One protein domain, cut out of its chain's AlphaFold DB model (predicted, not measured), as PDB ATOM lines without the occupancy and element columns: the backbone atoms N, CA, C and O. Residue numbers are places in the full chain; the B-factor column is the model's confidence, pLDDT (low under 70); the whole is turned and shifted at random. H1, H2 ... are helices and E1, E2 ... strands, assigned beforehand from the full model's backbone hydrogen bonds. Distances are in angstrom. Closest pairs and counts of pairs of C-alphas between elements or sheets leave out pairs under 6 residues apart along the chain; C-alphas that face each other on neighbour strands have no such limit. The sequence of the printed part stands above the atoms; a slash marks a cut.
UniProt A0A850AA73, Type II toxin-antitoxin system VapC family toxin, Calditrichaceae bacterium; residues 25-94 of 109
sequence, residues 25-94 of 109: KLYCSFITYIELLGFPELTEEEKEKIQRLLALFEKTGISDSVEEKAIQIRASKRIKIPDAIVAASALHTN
ATOM      1  N   LYS A  25     133.653 103.572 152.045       68.19
ATOM      2  CA  LYS A  25     135.101 103.367 152.172       68.19
ATOM      3  C   LYS A  25     135.828 104.046 151.014       68.19
ATOM      4  O   LYS A  25     135.506 103.815 149.850       68.19
ATOM      5  N   LEU A  26     136.853 104.830 151.330       73.81
ATOM      6  CA  LEU A  26     137.726 105.444 150.335       73.81
ATOM      7  C   LEU A  26     138.934 104.549 150.074       73.81
ATOM      8  O   LEU A  26     139.626 104.155 151.008       73.81
ATOM      9  N   TYR A  27     139.218 104.278 148.802       80.38
ATOM     10  CA  TYR A  27     140.353 103.461 148.383       80.38
ATOM     11  C   TYR A  27     141.355 104.266 147.562       80.38
ATOM     12  O   TYR A  27     140.975 105.090 146.728       80.38
ATOM     13  N   CYS A  28     142.644 103.993 147.751       82.69
ATOM     14  CA  CYS A  28     143.709 104.556 146.926       82.69
ATOM     15  C   CYS A  28     144.674 103.454 146.475       82.69
ATOM     16  O   CYS A  28     145.123 102.629 147.270       82.69
ATOM     17  N   SER A  29     144.983 103.422 145.177       85.88
ATOM     18  CA  SER A  29     145.831 102.373 144.609       85.88
ATOM     19  C   SER A  29     147.278 102.506 145.062       85.88
ATOM     20  O   SER A  29     147.817 103.614 145.076       85.88
ATOM     21  N   PHE A  30     147.946 101.387 145.368       88.62
ATOM     22  CA  PHE A  30     149.364 101.401 145.742       88.62
ATOM     23  C   PHE A  30     150.248 102.134 144.723       88.62
ATOM     24  O   PHE A  30     151.221 102.767 145.129       88.62
ATOM     25  N   ILE A  31     149.914 102.083 143.427       88.69
ATOM     26  CA  ILE A  31     150.696 102.776 142.400       88.69
ATOM     27  C   ILE A  31     150.592 104.295 142.564       88.69
ATOM     28  O   ILE A  31     151.590 104.987 142.422       88.69
ATOM     29  N   THR A  32     149.436 104.808 142.993       84.75
ATOM     30  CA  THR A  32     149.255 106.232 143.303       84.75
ATOM     31  C   THR A  32     150.011 106.640 144.573       84.75
ATOM     32  O   THR A  32     150.546 107.742 144.614       84.75
ATOM     33  N   TYR A  33     150.163 105.760 145.573       88.69
ATOM     34  CA  TYR A  33     151.093 106.025 146.689       88.69
ATOM     35  C   TYR A  33     152.533 106.185 146.187       88.69
ATOM     36  O   TYR A  33     153.234 107.089 146.636       88.69
ATOM     37  N   ILE A  34     152.972 105.309 145.276       89.88
ATOM     38  CA  ILE A  34     154.324 105.358 144.698       89.88
ATOM     39  C   ILE A  34     154.510 106.647 143.892       89.88
ATOM     40  O   ILE A  34     155.509 107.329 144.078       89.88
ATOM     41  N   GLU A  35     153.547 107.004 143.042       85.94
ATOM     42  CA  GLU A  35     153.589 108.237 142.245       85.94
ATOM     43  C   GLU A  35     153.681 109.487 143.127       85.94
ATOM     44  O   GLU A  35     154.478 110.378 142.844       85.94
ATOM     45  N   LEU A  36     152.891 109.544 144.206       85.25
ATOM     46  CA  LEU A  36     152.833 110.717 145.075       85.25
ATOM     47  C   LEU A  36     154.037 110.834 146.008       85.25
ATOM     48  O   LEU A  36     154.493 111.943 146.223       85.25
ATOM     49  N   LEU A  37     154.544 109.735 146.574       88.56
ATOM     50  CA  LEU A  37     155.660 109.770 147.536       88.56
ATOM     51  C   LEU A  37     157.037 109.606 146.880       88.56
ATOM     52  O   LEU A  37     158.050 109.874 147.520       88.56
ATOM     53  N   GLY A  38     157.081 109.131 145.634       87.50
ATOM     54  CA  GLY A  38     158.307 108.915 144.866       87.50
ATOM     55  C   GLY A  38     158.753 110.125 144.048       87.50
ATOM     56  O   GLY A  38     159.721 110.011 143.297       87.50
ATOM     57  N   PHE A  39     158.058 111.263 144.149       84.56
ATOM     58  CA  PHE A  39     158.448 112.477 143.441       84.56
ATOM     59  C   PHE A  39     159.739 113.049 144.062       84.56
ATOM     60  O   PHE A  39     159.763 113.335 145.260       84.56
ATOM     61  N   PRO A  40     160.834 113.182 143.290       81.00
ATOM     62  CA  PRO A  40     162.165 113.426 143.853       81.00
ATOM     63  C   PRO A  40     162.342 114.829 144.442       81.00
ATOM     64  O   PRO A  40     163.235 115.033 145.257       81.00
ATOM     65  N   GLU A  41     161.513 115.788 144.037       87.00
ATOM     66  CA  GLU A  41     161.610 117.192 144.458       87.00
ATOM     67  C   GLU A  41     160.764 117.502 145.703       87.00
ATOM     68  O   GLU A  41     160.651 118.662 146.086       87.00
ATOM     69  N   LEU A  42     160.165 116.486 146.340       82.00
ATOM     70  CA  LEU A  42     159.369 116.692 147.548       82.00
ATOM     71  C   LEU A  42     160.227 117.179 148.708       82.00
ATOM     72  O   LEU A  42     161.189 116.525 149.116       82.00
ATOM     73  N   THR A  43     159.789 118.273 149.314       88.81
ATOM     74  CA  THR A  43     160.215 118.641 150.658       88.81
ATOM     75  C   THR A  43     159.612 117.684 151.690       88.81
ATOM     76  O   THR A  43     158.563 117.067 151.472       88.81
ATOM     77  N   GLU A  44     160.240 117.577 152.863       90.62
ATOM     78  CA  GLU A  44     159.694 116.766 153.958       90.62
ATOM     79  C   GLU A  44     158.306 117.261 154.405       90.62
ATOM     80  O   GLU A  44     157.424 116.453 154.691       90.62
ATOM     81  N   GLU A  45     158.057 118.575 154.370       86.56
ATOM     82  CA  GLU A  45     156.745 119.146 154.694       86.56
ATOM     83  C   GLU A  45     155.657 118.697 153.699       86.56
ATOM     84  O   GLU A  45     154.549 118.323 154.092       86.56
ATOM     85  N   GLU A  46     155.953 118.702 152.397       81.50
ATOM     86  CA  GLU A  46     155.025 118.221 151.366       81.50
ATOM     87  C   GLU A  46     154.770 116.722 151.492       81.50
ATOM     88  O   GLU A  46     153.627 116.272 151.382       81.50
ATOM     89  N   LYS A  47     155.818 115.947 151.776       84.81
ATOM     90  CA  LYS A  47     155.715 114.507 152.003       84.81
ATOM     91  C   LYS A  47     154.819 114.191 153.200       84.81
ATOM     92  O   LYS A  47     153.952 113.324 153.086       84.81
ATOM     93  N   GLU A  48     154.954 114.920 154.306       86.56
ATOM     94  CA  GLU A  48     154.047 114.795 155.452       86.56
ATOM     95  C   GLU A  48     152.598 115.125 155.080       86.56
ATOM     96  O   GLU A  48     151.680 114.392 155.455       86.56
ATOM     97  N   LYS A  49     152.366 116.205 154.321       81.94
ATOM     98  CA  LYS A  49     151.019 116.577 153.852       81.94
ATOM     99  C   LYS A  49     150.407 115.476 152.984       81.94
ATOM    100  O   LYS A  49     149.254 115.102 153.208       81.94
ATOM    101  N   ILE A  50     151.177 114.912 152.051       81.12
ATOM    102  CA  ILE A  50     150.747 113.772 151.229       81.12
ATOM    103  C   ILE A  50     150.411 112.568 152.111       81.12
ATOM    104  O   ILE A  50     149.366 111.950 151.925       81.12
ATOM    105  N   GLN A  51     151.266 112.219 153.075       88.00
ATOM    106  CA  GLN A  51     151.029 111.072 153.956       88.00
ATOM    107  C   GLN A  51     149.753 111.241 154.786       88.00
ATOM    108  O   GLN A  51     148.975 110.294 154.894       88.00
ATOM    109  N   ARG A  52     149.496 112.444 155.320       84.44
ATOM    110  CA  ARG A  52     148.255 112.752 156.052       84.44
ATOM    111  C   ARG A  52     147.023 112.637 155.158       84.44
ATOM    112  O   ARG A  52     146.021 112.081 155.592       84.44
ATOM    113  N   LEU A  53     147.105 113.101 153.911       79.25
ATOM    114  CA  LEU A  53     146.034 112.923 152.928       79.25
ATOM    115  C   LEU A  53     145.789 111.436 152.631       79.25
ATOM    116  O   LEU A  53     144.652 110.975 152.655       79.25
ATOM    117  N   LEU A  54     146.854 110.678 152.373       84.44
ATOM    118  CA  LEU A  54     146.777 109.253 152.053       84.44
ATOM    119  C   LEU A  54     146.290 108.394 153.228       84.44
ATOM    120  O   LEU A  54     145.775 107.305 152.994       84.44
ATOM    121  N   ALA A  55     146.413 108.866 154.470       86.00
ATOM    122  CA  ALA A  55     145.882 108.187 155.652       86.00
ATOM    123  C   ALA A  55     144.341 108.167 155.705       86.00
ATOM    124  O   ALA A  55     143.770 107.381 156.456       86.00
ATOM    125  N   LEU A  56     143.668 108.992 154.896       81.38
ATOM    126  CA  LEU A  56     142.207 108.988 154.759       81.38
ATOM    127  C   LEU A  56     141.689 107.841 153.874       81.38
ATOM    128  O   LEU A  56     140.480 107.635 153.790       81.38
ATOM    129  N   PHE A  57     142.584 107.113 153.197       82.12
ATOM    130  CA  PHE A  57     142.248 106.068 152.235       82.12
ATOM    131  C   PHE A  57     142.753 104.701 152.703       82.12
ATOM    132  O   PHE A  57     143.864 104.563 153.214       82.12
ATOM    133  N   GLU A  58     141.971 103.658 152.437       83.44
ATOM    134  CA  GLU A  58     142.449 102.284 152.484       83.44
ATOM    135  C   GLU A  58     143.317 102.022 151.241       83.44
ATOM    136  O   GLU A  58     142.878 102.152 150.091       83.44
ATOM    137  N   LYS A  59     144.590 101.680 151.455       86.50
ATOM    138  CA  LYS A  59     145.511 101.375 150.359       86.50
ATOM    139  C   LYS A  59     145.149 100.031 149.732       86.50
ATOM    140  O   LYS A  59     145.249  99.001 150.394       86.50
ATOM    141  N   THR A  60     144.825 100.003 148.440       81.50
ATOM    142  CA  THR A  60     144.647  98.727 147.735       81.50
ATOM    143  C   THR A  60     146.016  98.109 147.452       81.50
ATOM    144  O   THR A  60     146.885  98.753 146.856       81.50
ATOM    145  N   GLY A  61     146.219  96.866 147.885       79.19
ATOM    146  CA  GLY A  61     147.440  96.104 147.621       79.19
ATOM    147  C   GLY A  61     147.572  95.638 146.168       79.19
ATOM    148  O   GLY A  61     146.678  95.839 145.344       79.19
ATOM    149  N   ILE A  62     148.701  94.990 145.875       82.12
ATOM    150  CA  ILE A  62     148.850  94.152 144.683       82.12
ATOM    151  C   ILE A  62     148.185  92.811 145.001       82.12
ATOM    152  O   ILE A  62     148.448  92.226 146.051       82.12
ATOM    153  N   SER A  63     147.320  92.340 144.113       86.88
ATOM    154  CA  SER A  63     146.763  90.989 144.150       86.88
ATOM    155  C   SER A  63     146.747  90.428 142.737       86.88
ATOM    156  O   SER A  63     146.667  91.203 141.778       86.88
ATOM    157  N   ASP A  64     146.754  89.102 142.609       91.25
ATOM    158  CA  ASP A  64     146.673  88.423 141.309       91.25
ATOM    159  C   ASP A  64     145.456  88.919 140.506       91.25
ATOM    160  O   ASP A  64     145.542  89.196 139.314       91.25
ATOM    161  N   SER A  65     144.332  89.177 141.188       90.06
ATOM    162  CA  SER A  65     143.125  89.746 140.577       90.06
ATOM    163  C   SER A  65     143.341  91.148 139.990       90.06
ATOM    164  O   SER A  65     142.820  91.455 138.914       90.06
ATOM    165  N   VAL A  66     144.078  92.020 140.686       90.06
ATOM    166  CA  VAL A  66     144.412  93.362 140.179       90.06
ATOM    167  C   VAL A  66     145.382  93.255 139.004       90.06
ATOM    168  O   VAL A  66     145.220  93.981 138.024       90.06
ATOM    169  N   GLU A  67     146.349  92.341 139.071       94.38
ATOM    170  CA  GLU A  67     147.314  92.099 137.998       94.38
ATOM    171  C   GLU A  67     146.625  91.628 136.711       94.38
ATOM    172  O   GLU A  67     146.754  92.276 135.668       94.38
ATOM    173  N   GLU A  68     145.811  90.574 136.786       95.56
ATOM    174  CA  GLU A  68     145.076  90.031 135.640       95.56
ATOM    175  C   GLU A  68     144.163  91.082 134.995       95.56
ATOM    176  O   GLU A  68     144.182  91.273 133.774       95.56
ATOM    177  N   LYS A  69     143.399  91.827 135.808       92.56
ATOM    178  CA  LYS A  69     142.541  92.917 135.315       92.56
ATOM    179  C   LYS A  69     143.367  94.021 134.654       92.56
ATOM    180  O   LYS A  69     142.971  94.529 133.604       92.56
ATOM    181  N   ALA A  70     144.515  94.395 135.223       92.81
ATOM    182  CA  ALA A  70     145.381  95.423 134.647       92.81
ATOM    183  C   ALA A  70     145.958  94.978 133.295       92.81
ATOM    184  O   ALA A  70     145.971  95.776 132.353       92.81
ATOM    185  N   ILE A  71     146.358  93.707 133.167       95.56
ATOM    186  CA  ILE A  71     146.808  93.105 131.902       95.56
ATOM    187  C   ILE A  71     145.695  93.185 130.853       95.56
ATOM    188  O   ILE A  71     145.921  93.702 129.758       95.56
ATOM    189  N   GLN A  72     144.480  92.743 131.191       95.62
ATOM    190  CA  GLN A  72     143.329  92.776 130.280       95.62
ATOM    191  C   GLN A  72     142.989  94.203 129.829       95.62
ATOM    192  O   GLN A  72     142.776  94.466 128.640       95.62
ATOM    193  N   ILE A  73     142.981  95.159 130.763       93.12
ATOM    194  CA  ILE A  73     142.727  96.571 130.464       93.12
ATOM    195  C   ILE A  73     143.819  97.134 129.551       93.12
ATOM    196  O   ILE A  73     143.510  97.815 128.577       93.12
ATOM    197  N   ARG A  74     145.095  96.853 129.829       93.69
ATOM    198  CA  ARG A  74     146.220  97.360 129.030       93.69
ATOM    199  C   ARG A  74     146.272  96.739 127.635       93.69
ATOM    200  O   ARG A  74     146.651  97.424 126.687       93.69
ATOM    201  N   ALA A  75     145.892  95.471 127.503       94.88
ATOM    202  CA  ALA A  75     145.801  94.790 126.216       94.88
ATOM    203  C   ALA A  75     144.660  95.352 125.351       94.88
ATOM    204  O   ALA A  75     144.816  95.493 124.141       94.88
ATOM    205  N   SER A  76     143.532  95.716 125.970       93.12
ATOM    206  CA  SER A  76     142.357  96.260 125.272       93.12
ATOM    207  C   SER A  76     142.402  97.777 125.055       93.12
ATOM    208  O   SER A  76     141.789  98.283 124.113       93.12
ATOM    209  N   LYS A  77     143.128  98.525 125.894       89.25
ATOM    210  CA  LYS A  77     143.196  99.994 125.862       89.25
ATOM    211  C   LYS A  77     144.640 100.486 125.785       89.25
ATOM    212  O   LYS A  77     145.510 100.084 126.554       89.25
ATOM    213  N   ARG A  78     144.906 101.478 124.927       87.50
ATOM    214  CA  ARG A  78     146.223 102.142 124.823       87.50
ATOM    215  C   ARG A  78     146.482 103.148 125.969       87.50
ATOM    216  O   ARG A  78     146.803 104.298 125.705       87.50
ATOM    217  N   ILE A  79     146.369 102.722 127.230       86.56
ATOM    218  CA  ILE A  79     146.613 103.554 128.434       86.56
ATOM    219  C   ILE A  79     147.896 103.154 129.167       86.56
ATOM    220  O   ILE A  79     148.334 102.022 129.022       86.56
ATOM    221  N   LYS A  80     148.527 104.026 129.958       88.06
ATOM    222  CA  LYS A  80     149.794 103.672 130.628       88.06
ATOM    223  C   LYS A  80     149.581 102.571 131.680       88.06
ATOM    224  O   LYS A  80     148.471 102.371 132.165       88.06
ATOM    225  N   ILE A  81     150.656 101.862 132.043       90.62
ATOM    226  CA  ILE A  81     150.605 100.794 133.061       90.62
ATOM    227  C   ILE A  81     150.008 101.301 134.391       90.62
ATOM    228  O   ILE A  81     149.089 100.648 134.884       90.62
ATOM    229  N   PRO A  82     150.421 102.466 134.940       88.69
ATOM    230  CA  PRO A  82     149.821 102.982 136.172       88.69
ATOM    231  C   PRO A  82     148.312 103.227 136.062       88.69
ATOM    232  O   PRO A  82     147.560 102.867 136.966       88.69
ATOM    233  N   ASP A  83     147.843 103.743 134.922       85.25
ATOM    234  CA  ASP A  83     146.414 103.978 134.679       85.25
ATOM    235  C   ASP A  83     145.623 102.661 134.631       85.25
ATOM    236  O   ASP A  83     144.524 102.570 135.183       85.25
ATOM    237  N   ALA A  84     146.194 101.622 134.013       90.19
ATOM    238  CA  ALA A  84     145.594 100.291 133.976       90.19
ATOM    239  C   ALA A  84     145.502  99.657 135.373       90.19
ATOM    240  O   ALA A  84     144.465  99.085 135.709       90.19
ATOM    241  N   ILE A  85     146.536  99.811 136.208       90.75
ATOM    242  CA  ILE A  85     146.544  99.324 137.598       90.75
ATOM    243  C   ILE A  85     145.484 100.040 138.440       90.75
ATOM    244  O   ILE A  85     144.763  99.401 139.209       90.75
ATOM    245  N   VAL A  86     145.347 101.359 138.288       85.81
ATOM    246  CA  VAL A  86     144.326 102.141 139.000       85.81
ATOM    247  C   VAL A  86     142.917 101.684 138.609       85.81
ATOM    248  O   VAL A  86     142.080 101.458 139.484       85.81
ATOM    249  N   ALA A  87     142.657 101.496 137.313       85.38
ATOM    250  CA  ALA A  87     141.368 101.002 136.836       85.38
ATOM    251  C   ALA A  87     141.076  99.574 137.330       85.38
ATOM    252  O   ALA A  87     139.969  99.291 137.789       85.38
ATOM    253  N   ALA A  88     142.077  98.692 137.321       88.38
ATOM    254  CA  ALA A  88     141.965  97.347 137.874       88.38
ATOM    255  C   ALA A  88     141.686  97.349 139.387       88.38
ATOM    256  O   ALA A  88     140.864  96.564 139.855       88.38
ATOM    257  N   SER A  89     142.310  98.262 140.140       85.06
ATOM    258  CA  SER A  89     142.105  98.420 141.589       85.06
ATOM    259  C   SER A  89     140.658  98.819 141.917       85.06
ATOM    260  O   SER A  89     140.058  98.277 142.848       85.06
ATOM    261  N   ALA A  90     140.066  99.716 141.122       82.12
ATOM    262  CA  ALA A  90     138.662 100.101 141.266       82.12
ATOM    263  C   ALA A  90     137.715  98.926 140.960       82.12
ATOM    264  O   ALA A  90     136.820  98.629 141.748       82.12
ATOM    265  N   LEU A  91     137.975  98.184 139.877       81.06
ATOM    266  CA  LEU A  91     137.201  96.987 139.523       81.06
ATOM    267  C   LEU A  91     137.363  95.829 140.517       81.06
ATOM    268  O   LEU A  91     136.504  94.953 140.568       81.06
ATOM    269  N   HIS A  92     138.482  95.758 141.237       79.31
ATOM    270  CA  HIS A  92     138.721  94.745 142.266       79.31
ATOM    271  C   HIS A  92     137.959  95.059 143.558       79.31
ATOM    272  O   HIS A  92     137.387  94.165 144.169       79.31
ATOM    273  N   THR A  93     137.908  96.334 143.944       70.81
ATOM    274  CA  THR A  93     137.216  96.796 145.161       70.81
ATOM    275  C   THR A  93     135.730  97.089 144.951       70.81
ATOM    276  O   THR A  93     135.053  97.478 145.896       70.81
ATOM    277  N   ASN A  94     135.220  96.914 143.726       73.38
ATOM    278  CA  ASN A  94     133.880  97.342 143.315       73.38
ATOM    279  C   ASN A  94     133.613  98.831 143.626       73.38
ATOM    280  O   ASN A  94     132.504  99.222 143.987       73.38
TER     281      ASN A  94
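This is residues 25 to 94 of the 109 residues of the protein "Type II toxin-antitoxin system VapC family toxin" of Calditrichaceae bacterium (UniProt A0A850AA73). Two pairs of helices stand at the two ends of a flattened, elongated body, with a very small parallel sheet, E1 and E2, between them: a loose hairpin of H1 and H2 makes one end, and the closely packed, crossed pair H3 and H4 makes the other. The two ends meet through the first part of H4, which packs on H1, while H2 and H3 lie farthest out. The printed part has 70 residues with four named helices and two named strands, in the order E1, H1, H2, E2, H3, H4, and its class is mostly helix. The sheet has the order E1, E2 and is parallel. The whole is only just compact, close to loose, with a radius of gyration of the C-alphas of 13.3 A, and it spans 40 by 27 by 15 A.

The printed part begins at Lys 25, and its first element is E1, residues 27 to 29, with C-alpha 27 at (140.353, 103.461, 148.383). H1 is residues 30 to 37 and measures 10.6 A from first to last C-alpha. H2 is residues 44 to 54, 15.1 A long, with C-alpha 44 at (159.694, 116.766, 153.958). E2 is residues 58 to 60; E1 measures 6.7 A and E2 6.3 A from first to last C-alpha. H3, residues 64 to 76, is 18.4 A long. H4, residues 81 to 93, is 18.5 A long and ends with C-alpha 93 at (137.216, 96.796, 145.161).

E1 and E2 are parallel neighbours, with 37 degrees between their N-to-C directions. The C-alphas of residues 27 and 58, which face each other, are 4.8 A apart. N 28 and O 58 are within hydrogen-bond range at 3.0 A, and so are N 60 and O 28 at 2.9 A. E1, H1, H2 and E2 form a strand-helix-strand unit, two parallel strands with helices between them along the chain, and its crossover is right-handed. H1 and H2 are a helical hairpin: they touch, with the C-alphas of Leu 37 and Lys 47 closest at 6.5 A, and run opposite ways at a shallow tilt of 27 degrees. H4 touches H1 with residues 82 to 86 alone. The closest C-alphas of these two helices, those of Ile 31 and Pro 82, are 6.3 A apart, and the helices run opposite ways at a steep tilt of 53 degrees. The closest C-alphas of E1 and H4, those of Ser 29 and Val 86, are 5.8 A apart. H3 and H4 touch with 21 pairs of C-alphas within 8 A, the closest being those of Ala 70 and Ala 84 at 4.9 A, and they run opposite ways at a steep tilt of 53 degrees. H2 is apart from both H3 and H4, and H3 is apart from H1 and E1. In H1, H2, H3 and H4 every O i to N i+4 pair is within hydrogen-bond range.

The two C-alphas farthest apart, those of Glu 45 in H2 and Ser 76 in H3, are 40.0 A apart, while the first and last printed C-alphas, those of Lys 25 and Asn 94, are 10.8 A apart. The printed part has no cut, and it is residues 25 to 94 of a full chain of 109 residues. The link from H1 to H2, with 6 residues between them, is short; the other links are tight, and no link is long. The mean pLDDT of the printed part is 86.0, and residue 25 is the one printed residue of this model under 70.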